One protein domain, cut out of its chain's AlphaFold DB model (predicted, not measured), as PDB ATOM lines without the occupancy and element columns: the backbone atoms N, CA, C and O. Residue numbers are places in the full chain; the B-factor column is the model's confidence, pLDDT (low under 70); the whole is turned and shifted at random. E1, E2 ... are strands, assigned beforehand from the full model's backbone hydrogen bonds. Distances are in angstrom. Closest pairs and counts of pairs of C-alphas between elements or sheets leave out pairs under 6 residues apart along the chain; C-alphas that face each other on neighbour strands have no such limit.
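This is residues 218 to 298 of the 298 residues of an uncharacterized protein of Flavobacterium sp. 9AF (UniProt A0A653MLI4). The domain is a small sandwich of two antiparallel sheets, a larger one of E3, E2, E6 and E7 and a smaller one of E1, E5 and E4, only partly face to face and with their strands crossed. At one side the layers are joined where E3 runs on into E4, while the unnamed residues 218 to 230 include a short pairing beside E1. The printed part has 81 residues with no named helix and seven named strands, E1 to E7 along the chain, which hold 41 of the residues; the class is all strand. The sheet orders are E3, E2, E6, E7 and E1, E5, E4. The whole is compact and rounded, with a radius of gyration of the C-alphas of 11.7 A and spans of 30 by 24 by 18 A.

In the larger sheet, E6, residues 278 to 285, is the longest strand with 8 residues and measures 22.7 A from first to last C-alpha, beginning at C-alpha 278 at (31.507, 92.851, -23.045). E2, residues 241 to 247, measures 16.9 A, and E7, residues 290 to 296, measures 19.6 A and ends at C-alpha 296 at (29.595, 94.480, -26.940). E3, residues 253 to 256, is 9.6 A long. In the smaller sheet, E5, residues 265 to 269, measures 13.5 A. E1, residues 231 to 235, measures 13.0 A and begins at C-alpha 231 at (33.283, 105.408, -35.938). E4, residues 258 to 262, is 12.2 A long.

In the larger sheet E2 and E6 are inner strands, and E3 and E7 are edge strands. The sheet is strongly twisted, and from edge to edge its strands' lines turn by 87 degrees. E2 and E6 are antiparallel at 161 degrees, with N 245 and O 282 2.8 A apart, within hydrogen-bond range. E6 and E7 form a hairpin at 156 degrees; N 281 and O 293 are within hydrogen-bond range at 2.7 A. E2 and E3 form a hairpin at 135 degrees, with N 254 and O 246 within hydrogen-bond range at 2.9 A. E3 runs on into E4 across a break of 1 residue, at 42 degrees, and the two meet only through their link. The closest C-alphas of E3 and E5, those of Ile 256 and Phe 268, are 7.0 A apart. In the smaller sheet E4 and E5 form a hairpin at 151 degrees; N 259 and O 267 are within hydrogen-bond range at 2.8 A. E5 is the inner strand, and its neighbour E1 is antiparallel to it at 149 degrees, with N 234 and O 266 within hydrogen-bond range at 2.8 A. Residues 221 to 222 pair antiparallel with residues 234 to 235 of E1. Among the strands that are apart are E1 and E6, E2 and E5, and E4 and E7.

The two C-alphas farthest apart, those of Ser 250 and Lys 263, are 33.6 A from each other, and the first and last printed C-alphas, Ser 218 and Gln 298, are 26.3 A apart. The printed part has no cut and ends at residue 298, the chain's last residue. No link is long: E5 to E6, with 8 residues between them, is short, and the other links are tight. The mean pLDDT of the printed part is 89.6, and the model's confidence is under 70 at residues 218 to 219 and residue 221.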
ATOM      1  N   SER A 218      19.940 112.189 -18.681       59.81
ATOM      2  CA  SER A 218      20.510 112.410 -20.002       59.81
ATOM      3  C   SER A 218      20.414 111.095 -20.753       59.81
ATOM      4  O   SER A 218      21.064 110.113 -20.385       59.81
ATOM      5  N   VAL A 219      19.534 111.059 -21.749       59.19
ATOM      6  CA  VAL A 219      19.270 109.860 -22.537       59.19
ATOM      7  C   VAL A 219      20.509 109.578 -23.363       59.19
ATOM      8  O   VAL A 219      20.779 110.282 -24.329       59.19
ATOM      9  N   VAL A 220      21.263 108.554 -22.965       72.50
ATOM     10  CA  VAL A 220      22.435 108.100 -23.709       72.50
ATOM     11  C   VAL A 220      22.141 106.809 -24.453       72.50
ATOM     12  O   VAL A 220      21.718 105.811 -23.860       72.50
ATOM     13  N   VAL A 221      22.419 106.825 -25.750       68.00
ATOM     14  CA  VAL A 221      22.268 105.694 -26.662       68.00
ATOM     15  C   VAL A 221      23.599 105.473 -27.344       68.00
ATOM     16  O   VAL A 221      24.205 106.425 -27.819       68.00
ATOM     17  N   VAL A 222      24.050 104.227 -27.394       75.12
ATOM     18  CA  VAL A 222      25.339 103.863 -27.981       75.12
ATOM     19  C   VAL A 222      25.095 102.792 -29.030       75.12
ATOM     20  O   VAL A 222      24.310 101.875 -28.778       75.12
ATOM     21  N   SER A 223      25.766 102.894 -30.180       72.00
ATOM     22  CA  SER A 223      25.891 101.781 -31.129       72.00
ATOM     23  C   SER A 223      26.256 100.495 -30.375       72.00
ATOM     24  O   SER A 223      27.144 100.519 -29.527       72.00
ATOM     25  N   ASN A 224      25.557  99.388 -30.626       75.94
ATOM     26  CA  ASN A 224      25.853  98.104 -29.989       75.94
ATOM     27  C   ASN A 224      25.406  96.950 -30.913       75.94
ATOM     28  O   ASN A 224      24.208  96.868 -31.188       75.94
ATOM     29  N   PRO A 225      26.309  96.065 -31.383       81.62
ATOM     30  CA  PRO A 225      27.743  96.015 -31.081       81.62
ATOM     31  C   PRO A 225      28.536  97.194 -31.664       81.62
ATOM     32  O   PRO A 225      28.073  97.906 -32.554       81.62
ATOM     33  N   ILE A 226      29.737  97.401 -31.128       86.50
ATOM     34  CA  ILE A 226      30.734  98.347 -31.630       86.50
ATOM     35  C   ILE A 226      31.815  97.563 -32.358       86.50
ATOM     36  O   ILE A 226      32.448  96.695 -31.761       86.50
ATOM     37  N   TYR A 227      32.051  97.914 -33.618       85.44
ATOM     38  CA  TYR A 227      33.117  97.336 -34.430       85.44
ATOM     39  C   TYR A 227      34.408  98.141 -34.277       85.44
ATOM     40  O   TYR A 227      34.397  99.373 -34.386       85.44
ATOM     41  N   LYS A 228      35.528  97.457 -34.038       92.75
ATOM     42  CA  LYS A 228      36.860  98.090 -33.974       92.75
ATOM     43  C   LYS A 228      37.204  98.780 -35.292       92.75
ATOM     44  O   LYS A 228      36.710  98.390 -36.349       92.75
ATOM     45  N   GLY A 229      37.985  99.855 -35.219       86.44
ATOM     46  CA  GLY A 229      38.383 100.650 -36.384       86.44
ATOM     47  C   GLY A 229      37.265 101.513 -36.990       86.44
ATOM     48  O   GLY A 229      37.550 102.365 -37.829       86.44
ATOM     49  N   HIS A 230      36.014 101.364 -36.540       83.25
ATOM     50  CA  HIS A 230      34.864 102.104 -37.058       83.25
ATOM     51  C   HIS A 230      34.442 103.240 -36.118       83.25
ATOM     52  O   HIS A 230      34.583 103.169 -34.893       83.25
ATOM     53  N   VAL A 231      33.873 104.301 -36.700       87.56
ATOM     54  CA  VAL A 231      33.283 105.408 -35.938       87.56
ATOM     55  C   VAL A 231      31.983 104.945 -35.288       87.56
ATOM     56  O   VAL A 231      30.997 104.665 -35.966       87.56
ATOM     57  N   SER A 232      31.976 104.919 -33.961       88.81
ATOM     58  CA  SER A 232      30.804 104.662 -33.127       88.81
ATOM     59  C   SER A 232      30.183 105.960 -32.642       88.81
ATOM     60  O   SER A 232      30.878 106.966 -32.475       88.81
ATOM     61  N   LYS A 233      28.870 105.939 -32.403       87.06
ATOM     62  CA  LYS A 233      28.110 107.125 -32.005       87.06
ATOM     63  C   LYS A 233      27.492 106.942 -30.626       87.06
ATOM     64  O   LYS A 233      26.917 105.896 -30.320       87.06
ATOM     65  N   ILE A 234      27.593 107.992 -29.824       88.81
ATOM     66  CA  ILE A 234      26.789 108.237 -28.635       88.81
ATOM     67  C   ILE A 234      25.789 109.331 -28.988       88.81
ATOM     68  O   ILE A 234      26.200 110.436 -29.347       88.81
ATOM     69  N   PHE A 235      24.499 109.043 -28.858       81.62
ATOM     70  CA  PHE A 235      23.468 110.074 -28.858       81.62
ATOM     71  C   PHE A 235      23.168 110.477 -27.426       81.62
ATOM     72  O   PHE A 235      22.918 109.609 -26.591       81.62
ATOM     73  N   THR A 236      23.240 111.774 -27.149       84.81
ATOM     74  CA  THR A 236      23.048 112.355 -25.817       84.81
ATOM     75  C   THR A 236      22.452 113.748 -25.944       84.81
ATOM     76  O   THR A 236      22.836 114.502 -26.828       84.81
ATOM     77  N   ASN A 237      21.552 114.125 -25.039       81.56
ATOM     78  CA  ASN A 237      21.081 115.509 -24.914       81.56
ATOM     79  C   ASN A 237      22.070 116.413 -24.148       81.56
ATOM     80  O   ASN A 237      21.845 117.615 -24.032       81.56
ATOM     81  N   ASP A 238      23.159 115.847 -23.620       86.75
ATOM     82  CA  ASP A 238      24.225 116.585 -22.947       86.75
ATOM     83  C   ASP A 238      25.592 116.202 -23.527       86.75
ATOM     84  O   ASP A 238      26.123 115.119 -23.271       86.75
ATOM     85  N   ILE A 239      26.155 117.121 -24.316       89.12
ATOM     86  CA  ILE A 239      27.464 116.987 -24.969       89.12
ATOM     87  C   ILE A 239      28.637 117.467 -24.106       89.12
ATOM     88  O   ILE A 239      29.780 117.450 -24.565       89.12
ATOM     89  N   ASN A 240      28.401 117.897 -22.860       91.75
ATOM     90  CA  ASN A 240      29.454 118.380 -21.964       91.75
ATOM     91  C   ASN A 240      30.259 117.231 -21.338       91.75
ATOM     92  O   ASN A 240      30.474 117.197 -20.124       91.75
ATOM     93  N   LEU A 241      30.739 116.301 -22.166       92.06
ATOM     94  CA  LEU A 241      31.623 115.227 -21.737       92.06
ATOM     95  C   LEU A 241      33.019 115.760 -21.411       92.06
ATOM     96  O   LEU A 241      33.581 116.607 -22.109       92.06
ATOM     97  N   LYS A 242      33.565 115.252 -20.308       95.56
ATOM     98  CA  LYS A 242      34.962 115.398 -19.905       95.56
ATOM     99  C   LYS A 242      35.794 114.252 -20.479       95.56
ATOM    100  O   LYS A 242      36.855 114.503 -21.037       95.56
ATOM    101  N   GLU A 243      35.308 113.019 -20.353       97.06
ATOM    102  CA  GLU A 243      36.018 111.806 -20.769       97.06
ATOM    103  C   GLU A 243      35.047 110.659 -21.072       97.06
ATOM    104  O   GLU A 243      33.919 110.621 -20.568       97.06
ATOM    105  N   ILE A 244      35.521 109.718 -21.891       96.62
ATOM    106  CA  ILE A 244      34.891 108.421 -22.122       96.62
ATOM    107  C   ILE A 244      35.907 107.346 -21.745       96.62
ATOM    108  O   ILE A 244      37.036 107.355 -22.234       96.62
ATOM    109  N   THR A 245      35.495 106.409 -20.901       97.69
ATOM    110  CA  THR A 245      36.335 105.325 -20.396       97.69
ATOM    111  C   THR A 245      35.660 103.987 -20.670       97.69
ATOM    112  O   THR A 245      34.492 103.781 -20.350       97.69
ATOM    113  N   LEU A 246      36.399 103.061 -21.266       97.56
ATOM    114  CA  LEU A 246      36.005 101.671 -21.436       97.56
ATOM    115  C   LEU A 246      36.473 100.865 -20.227       97.56
ATOM    116  O   LEU A 246      37.648 100.948 -19.876       97.56
ATOM    117  N   ILE A 247      35.588 100.083 -19.616       97.38
ATOM    118  CA  ILE A 247      35.891  99.251 -18.448       97.38
ATOM    119  C   ILE A 247      35.594  97.795 -18.793       97.38
ATOM    120  O   ILE A 247      34.467  97.475 -19.183       97.38
ATOM    121  N   ASP A 248      36.588  96.917 -18.688       96.31
ATOM    122  CA  ASP A 248      36.396  95.480 -18.912       96.31
ATOM    123  C   ASP A 248      35.774  94.775 -17.688       96.31
ATOM    124  O   ASP A 248      35.546  95.378 -16.637       96.31
ATOM    125  N   LEU A 249      35.477  93.478 -17.814       90.81
ATOM    126  CA  LEU A 249      34.904  92.685 -16.716       90.81
ATOM    127  C   LEU A 249      35.865  92.484 -15.530       90.81
ATOM    128  O   LEU A 249      35.415  92.127 -14.444       90.81
ATOM    129  N   SER A 250      37.162  92.717 -15.730       95.69
ATOM    130  CA  SER A 250      38.200  92.653 -14.697       95.69
ATOM    131  C   SER A 250      38.415  94.006 -14.002       95.69
ATOM    132  O   SER A 250      39.207  94.089 -13.067       95.69
ATOM    133  N   GLY A 251      37.723  95.063 -14.444       96.38
ATOM    134  CA  GLY A 251      37.864  96.424 -13.928       96.38
ATOM    135  C   GLY A 251      39.019  97.220 -14.542       96.38
ATOM    136  O   GLY A 251      39.270  98.343 -14.101       96.38
ATOM    137  N   ASN A 252      39.716  96.693 -15.555       97.12
ATOM    138  CA  ASN A 252      40.732  97.465 -16.266       97.12
ATOM    139  C   ASN A 252      40.059  98.568 -17.074       97.12
ATOM    140  O   ASN A 252      39.012  98.357 -17.690       97.12
ATOM    141  N   THR A 253      40.690  99.739 -17.098       97.75
ATOM    142  CA  THR A 253      40.141 100.929 -17.745       97.75
ATOM    143  C   THR A 253      40.998 101.370 -18.923       97.75
ATOM    144  O   THR A 253      42.225 101.275 -18.898       97.75
ATOM    145  N   LYS A 254      40.345 101.865 -19.974       97.62
ATOM    146  CA  LYS A 254      40.989 102.449 -21.150       97.62
ATOM    147  C   LYS A 254      40.244 103.712 -21.551       97.62
ATOM    148  O   LYS A 254      39.059 103.657 -21.864       97.62
ATOM    149  N   ASN A 255      40.932 104.849 -21.555       97.75
ATOM    150  CA  ASN A 255      40.343 106.095 -22.034       97.75
ATOM    151  C   ASN A 255      40.197 106.060 -23.555       97.75
ATOM    152  O   ASN A 255      41.109 105.641 -24.268       97.75
ATOM    153  N   ILE A 256      39.039 106.500 -24.036       96.94
ATOM    154  CA  ILE A 256      38.694 106.534 -25.450       96.94
ATOM    155  C   ILE A 256      38.668 107.989 -25.909       96.94
ATOM    156  O   ILE A 256      37.994 108.837 -25.318       96.94
ATOM    157  N   ASN A 257      39.371 108.268 -27.004       96.81
ATOM    158  CA  ASN A 257      39.290 109.565 -27.662       96.81
ATOM    159  C   ASN A 257      37.919 109.737 -28.322       96.81
ATOM    160  O   ASN A 257      37.415 108.833 -28.990       96.81
ATOM    161  N   PHE A 258      37.340 110.926 -28.180       96.62
ATOM    162  CA  PHE A 258      36.045 111.254 -28.759       96.62
ATOM    163  C   PHE A 258      36.040 112.646 -29.382       96.62
ATOM    164  O   PHE A 258      36.879 113.495 -29.083       96.62
ATOM    165  N   THR A 259      35.068 112.879 -30.255       95.44
ATOM    166  CA  THR A 259      34.805 114.173 -30.884       95.44
ATOM    167  C   THR A 259      33.317 114.486 -30.791       95.44
ATOM    168  O   THR A 259      32.475 113.601 -30.929       95.44
ATOM    169  N   ILE A 260      32.973 115.747 -30.538       93.00
ATOM    170  CA  ILE A 260      31.578 116.200 -30.547       93.00
ATOM    171  C   ILE A 260      31.215 116.491 -32.004       93.00
ATOM    172  O   ILE A 260      31.719 117.449 -32.585       93.00
ATOM    173  N   ALA A 261      30.376 115.648 -32.604       82.25
ATOM    174  CA  ALA A 261      29.991 115.782 -34.006       82.25
ATOM    175  C   ALA A 261      28.926 116.871 -34.204       82.25
ATOM    176  O   ALA A 261      28.955 117.599 -35.193       82.25
ATOM    177  N   ASN A 262      27.980 116.982 -33.268       85.12
ATOM    178  CA  ASN A 262      26.950 118.022 -33.227       85.12
ATOM    179  C   ASN A 262      26.376 118.144 -31.797       85.12
ATOM    180  O   ASN A 262      26.921 117.564 -30.863       85.12
ATOM    181  N   LYS A 263      25.280 118.900 -31.620       82.69
ATOM    182  CA  LYS A 263      24.647 119.151 -30.307       82.69
ATOM    183  C   LYS A 263      24.100 117.906 -29.603       82.69
ATOM    184  O   LYS A 263      23.820 117.992 -28.415       82.69
ATOM    185  N   GLU A 264      23.947 116.798 -30.319       82.88
ATOM    186  CA  GLU A 264      23.318 115.577 -29.813       82.88
ATOM    187  C   GLU A 264      24.163 114.319 -30.050       82.88
ATOM    188  O   GLU A 264      23.775 113.227 -29.649       82.88
ATOM    189  N   THR A 265      25.304 114.432 -30.738       81.50
ATOM    190  CA  THR A 265      26.081 113.280 -31.210       81.50
ATOM    191  C   THR A 265      27.550 113.419 -30.850       81.50
ATOM    192  O   THR A 265      28.200 114.415 -31.177       81.50
ATOM    193  N   ILE A 266      28.092 112.366 -30.246       90.94
ATOM    194  CA  ILE A 266      29.504 112.217 -29.920       90.94
ATOM    195  C   ILE A 266      30.043 110.998 -30.661       90.94
ATOM    196  O   ILE A 266      29.494 109.905 -30.553       90.94
ATOM    197  N   ASN A 267      31.119 111.193 -31.413       91.44
ATOM    198  CA  ASN A 267      31.794 110.142 -32.157       91.44
ATOM    199  C   ASN A 267      33.003 109.643 -31.371       91.44
ATOM    200  O   ASN A 267      33.772 110.447 -30.844       91.44
ATOM    201  N   PHE A 268      33.222 108.335 -31.356       95.69
ATOM    202  CA  PHE A 268      34.428 107.720 -30.810       95.69
ATOM    203  C   PHE A 268      34.843 106.520 -31.662       95.69
ATOM    204  O   PHE A 268      34.039 105.993 -32.427       95.69
ATOM    205  N   ILE A 269      36.099 106.096 -31.554       93.69
ATOM    206  CA  ILE A 269      36.625 104.924 -32.267       93.69
ATOM    207  C   ILE A 269      37.294 104.021 -31.235       93.69
ATOM    208  O   ILE A 269      38.084 104.501 -30.419       93.69
ATOM    209  N   LEU A 270      36.989 102.723 -31.270       95.88
ATOM    210  CA  LEU A 270      37.776 101.724 -30.553       95.88
ATOM    211  C   LEU A 270      38.888 101.239 -31.476       95.88
ATOM    212  O   LEU A 270      38.623 100.835 -32.605       95.88
ATOM    213  N   ASP A 271      40.130 101.301 -31.007       94.62
ATOM    214  CA  ASP A 271      41.261 100.816 -31.796       94.62
ATOM    215  C   ASP A 271      41.253  99.282 -31.941       94.62
ATOM    216  O   ASP A 271      40.639  98.560 -31.147       94.62
ATOM    217  N   GLU A 272      41.993  98.796 -32.938       94.88
ATOM    218  CA  GLU A 272      42.138  97.370 -33.274       94.88
ATOM    219  C   GLU A 272      42.735  96.518 -32.144       94.88
ATOM    220  O   GLU A 272      42.597  95.297 -32.145       94.88
ATOM    221  N   THR A 273      43.386  97.143 -31.155       95.50
ATOM    222  CA  THR A 273      43.969  96.437 -30.000       95.50
ATOM    223  C   THR A 273      42.936  96.116 -28.922       95.50
ATOM    224  O   THR A 273      43.234  95.406 -27.963       95.50
ATOM    225  N   THR A 274      41.716  96.641 -29.048       96.25
ATOM    226  CA  THR A 274      40.628  96.383 -28.105       96.25
ATOM    227  C   THR A 274      40.102  94.962 -28.317       96.25
ATOM    228  O   THR A 274      39.657  94.619 -29.407       96.25
ATOM    229  N   ALA A 275      40.171  94.105 -27.297       95.50
ATOM    230  CA  ALA A 275      39.734  92.714 -27.421       95.50
ATOM    231  C   ALA A 275      38.204  92.622 -27.623       95.50
ATOM    232  O   ALA A 275      37.469  93.378 -26.990       95.50
ATOM    233  N   PRO A 276      37.688  91.689 -28.445       93.62
ATOM    234  CA  PRO A 276      36.251  91.425 -28.505       93.62
ATOM    235  C   PRO A 276      35.738  90.908 -27.154       93.62
ATOM    236  O   PRO A 276      36.154  89.841 -26.696       93.62
ATOM    237  N   ASN A 277      34.877  91.672 -26.478       95.19
ATOM    238  CA  ASN A 277      34.315  91.323 -25.168       95.19
ATOM    239  C   ASN A 277      33.100  92.209 -24.826       95.19
ATOM    240  O   ASN A 277      32.735  93.122 -25.572       95.19
ATOM    241  N   ILE A 278      32.479  91.956 -23.675       87.81
ATOM    242  CA  ILE A 278      31.507  92.851 -23.045       87.81
ATOM    243  C   ILE A 278      32.265  93.883 -22.208       87.81
ATOM    244  O   ILE A 278      33.076  93.526 -21.354       87.81
ATOM    245  N   TYR A 279      31.946  95.158 -22.413       95.69
ATOM    246  CA  TYR A 279      32.526  96.277 -21.674       95.69
ATOM    247  C   TYR A 279      31.441  97.158 -21.059       95.69
ATOM    248  O   TYR A 279      30.290  97.178 -21.503       95.69
ATOM    249  N   THR A 280      31.828  97.934 -20.051       94.94
ATOM    250  CA  THR A 280      31.065  99.088 -19.577       94.94
ATOM    251  C   THR A 280      31.688 100.354 -20.149       94.94
ATOM    252  O   THR A 280      32.831 100.681 -19.845       94.94
ATOM    253  N   LEU A 281      30.938 101.073 -20.976       95.56
ATOM    254  CA  LEU A 281      31.277 102.408 -21.439       95.56
ATOM    255  C   LEU A 281      30.836 103.422 -20.382       95.56
ATOM    256  O   LEU A 281      29.639 103.625 -20.181       95.56
ATOM    257  N   GLN A 282      31.795 104.032 -19.700       95.62
ATOM    258  CA  GLN A 282      31.584 105.110 -18.747       95.62
ATOM    259  C   GLN A 282      31.808 106.458 -19.435       95.62
ATOM    260  O   GLN A 282      32.832 106.680 -20.071       95.62
ATOM    261  N   MET A 283      30.861 107.375 -19.288       94.88
ATOM    262  CA  MET A 283      30.938 108.746 -19.781       94.88
ATOM    263  C   MET A 283      30.880 109.681 -18.581       94.88
ATOM    264  O   MET A 283      29.876 109.717 -17.865       94.88
ATOM    265  N   THR A 284      31.960 110.420 -18.349       94.94
ATOM    266  CA  THR A 284      32.050 111.392 -17.256       94.94
ATOM    267  C   THR A 284      31.844 112.787 -17.836       94.94
ATOM    268  O   THR A 284      32.569 113.211 -18.735       94.94
ATOM    269  N   HIS A 285      30.869 113.523 -17.322       93.25
ATOM    270  CA  HIS A 285      30.563 114.893 -17.720       93.25
ATOM    271  C   HIS A 285      31.453 115.898 -16.980       93.25
ATOM    272  O   HIS A 285      32.006 115.618 -15.914       93.25
ATOM    273  N   LYS A 286      31.576 117.116 -17.519       93.75
ATOM    274  CA  LYS A 286      32.366 118.207 -16.913       93.75
ATOM    275  C   LYS A 286      31.871 118.622 -15.525       93.75
ATOM    276  O   LYS A 286      32.666 119.098 -14.724       93.75
ATOM    277  N   ASN A 287      30.590 118.410 -15.231       90.94
ATOM    278  CA  ASN A 287      29.991 118.636 -13.912       90.94
ATOM    279  C   ASN A 287      30.185 117.456 -12.935       90.94
ATOM    280  O   ASN A 287      29.635 117.483 -11.841       90.94
ATOM    281  N   GLY A 288      30.923 116.411 -13.326       91.69
ATOM    282  CA  GLY A 288      31.150 115.215 -12.513       91.69
ATOM    283  C   GLY A 288      30.055 114.150 -12.611       91.69
ATOM    284  O   GLY A 288      30.220 113.080 -12.032       91.69
ATOM    285  N   LYS A 289      28.963 114.388 -13.356       88.56
ATOM    286  CA  LYS A 289      27.932 113.369 -13.611       88.56
ATOM    287  C   LYS A 289      28.540 112.194 -14.376       88.56
ATOM    288  O   LYS A 289      29.270 112.398 -15.344       88.56
ATOM    289  N   ILE A 290      28.208 110.971 -13.970       91.12
ATOM    290  CA  ILE A 290      28.676 109.741 -14.613       91.12
ATOM    291  C   ILE A 290      27.481 108.995 -15.204       91.12
ATOM    292  O   ILE A 290      26.461 108.817 -14.541       91.12
ATOM    293  N   ILE A 291      27.626 108.535 -16.445       90.19
ATOM    294  CA  ILE A 291      26.660 107.673 -17.130       90.19
ATOM    295  C   ILE A 291      27.391 106.421 -17.589       90.19
ATOM    296  O   ILE A 291      28.474 106.513 -18.160       90.19
ATOM    297  N   THR A 292      26.798 105.251 -17.378       90.88
ATOM    298  CA  THR A 292      27.378 103.979 -17.816       90.88
ATOM    299  C   THR A 292      26.445 103.241 -18.769       90.88
ATOM    300  O   THR A 292      25.219 103.284 -18.637       90.88
ATOM    301  N   LYS A 293      27.019 102.556 -19.762       89.62
ATOM    302  CA  LYS A 293      26.296 101.678 -20.692       89.62
ATOM    303  C   LYS A 293      27.084 100.404 -20.946       89.62
ATOM    304  O   LYS A 293      28.274 100.459 -21.224       89.62
ATOM    305  N   LYS A 294      26.415  99.254 -20.884       86.75
ATOM    306  CA  LYS A 294      27.011  97.988 -21.322       86.75
ATOM    307  C   LYS A 294      27.010  97.927 -22.844       86.75
ATOM    308  O   LYS A 294      25.978  98.181 -23.462       86.75
ATOM    309  N   ILE A 295      28.148  97.569 -23.420       90.31
ATOM    310  CA  ILE A 295      28.364  97.454 -24.862       90.31
ATOM    311  C   ILE A 295      29.088  96.143 -25.179       90.31
ATOM    312  O   ILE A 295      29.805  95.601 -24.337       90.31
ATOM    313  N   ILE A 296      28.889  95.635 -26.390       86.94
ATOM    314  CA  ILE A 296      29.595  94.480 -26.940       86.94
ATOM    315  C   ILE A 296      30.562  95.013 -27.993       86.94
ATOM    316  O   ILE A 296      30.144  95.742 -28.890       86.94
ATOM    317  N   VAL A 297      31.840  94.661 -27.884       90.81
ATOM    318  CA  VAL A 297      32.867  95.009 -28.875       90.81
ATOM    319  C   VAL A 297      33.147  93.793 -29.753       90.81
ATOM    320  O   VAL A 297      33.323  92.692 -29.221       90.81
ATOM    321  N   GLN A 298      33.170  93.998 -31.072       86.94
ATOM    322  CA  GLN A 298      33.458  92.990 -32.099       86.94
ATOM    323  C   GLN A 298      34.691  93.385 -32.922       86.94
ATOM    324  O   GLN A 298      34.793  94.560 -33.346       86.94
TER     325      GLN A 298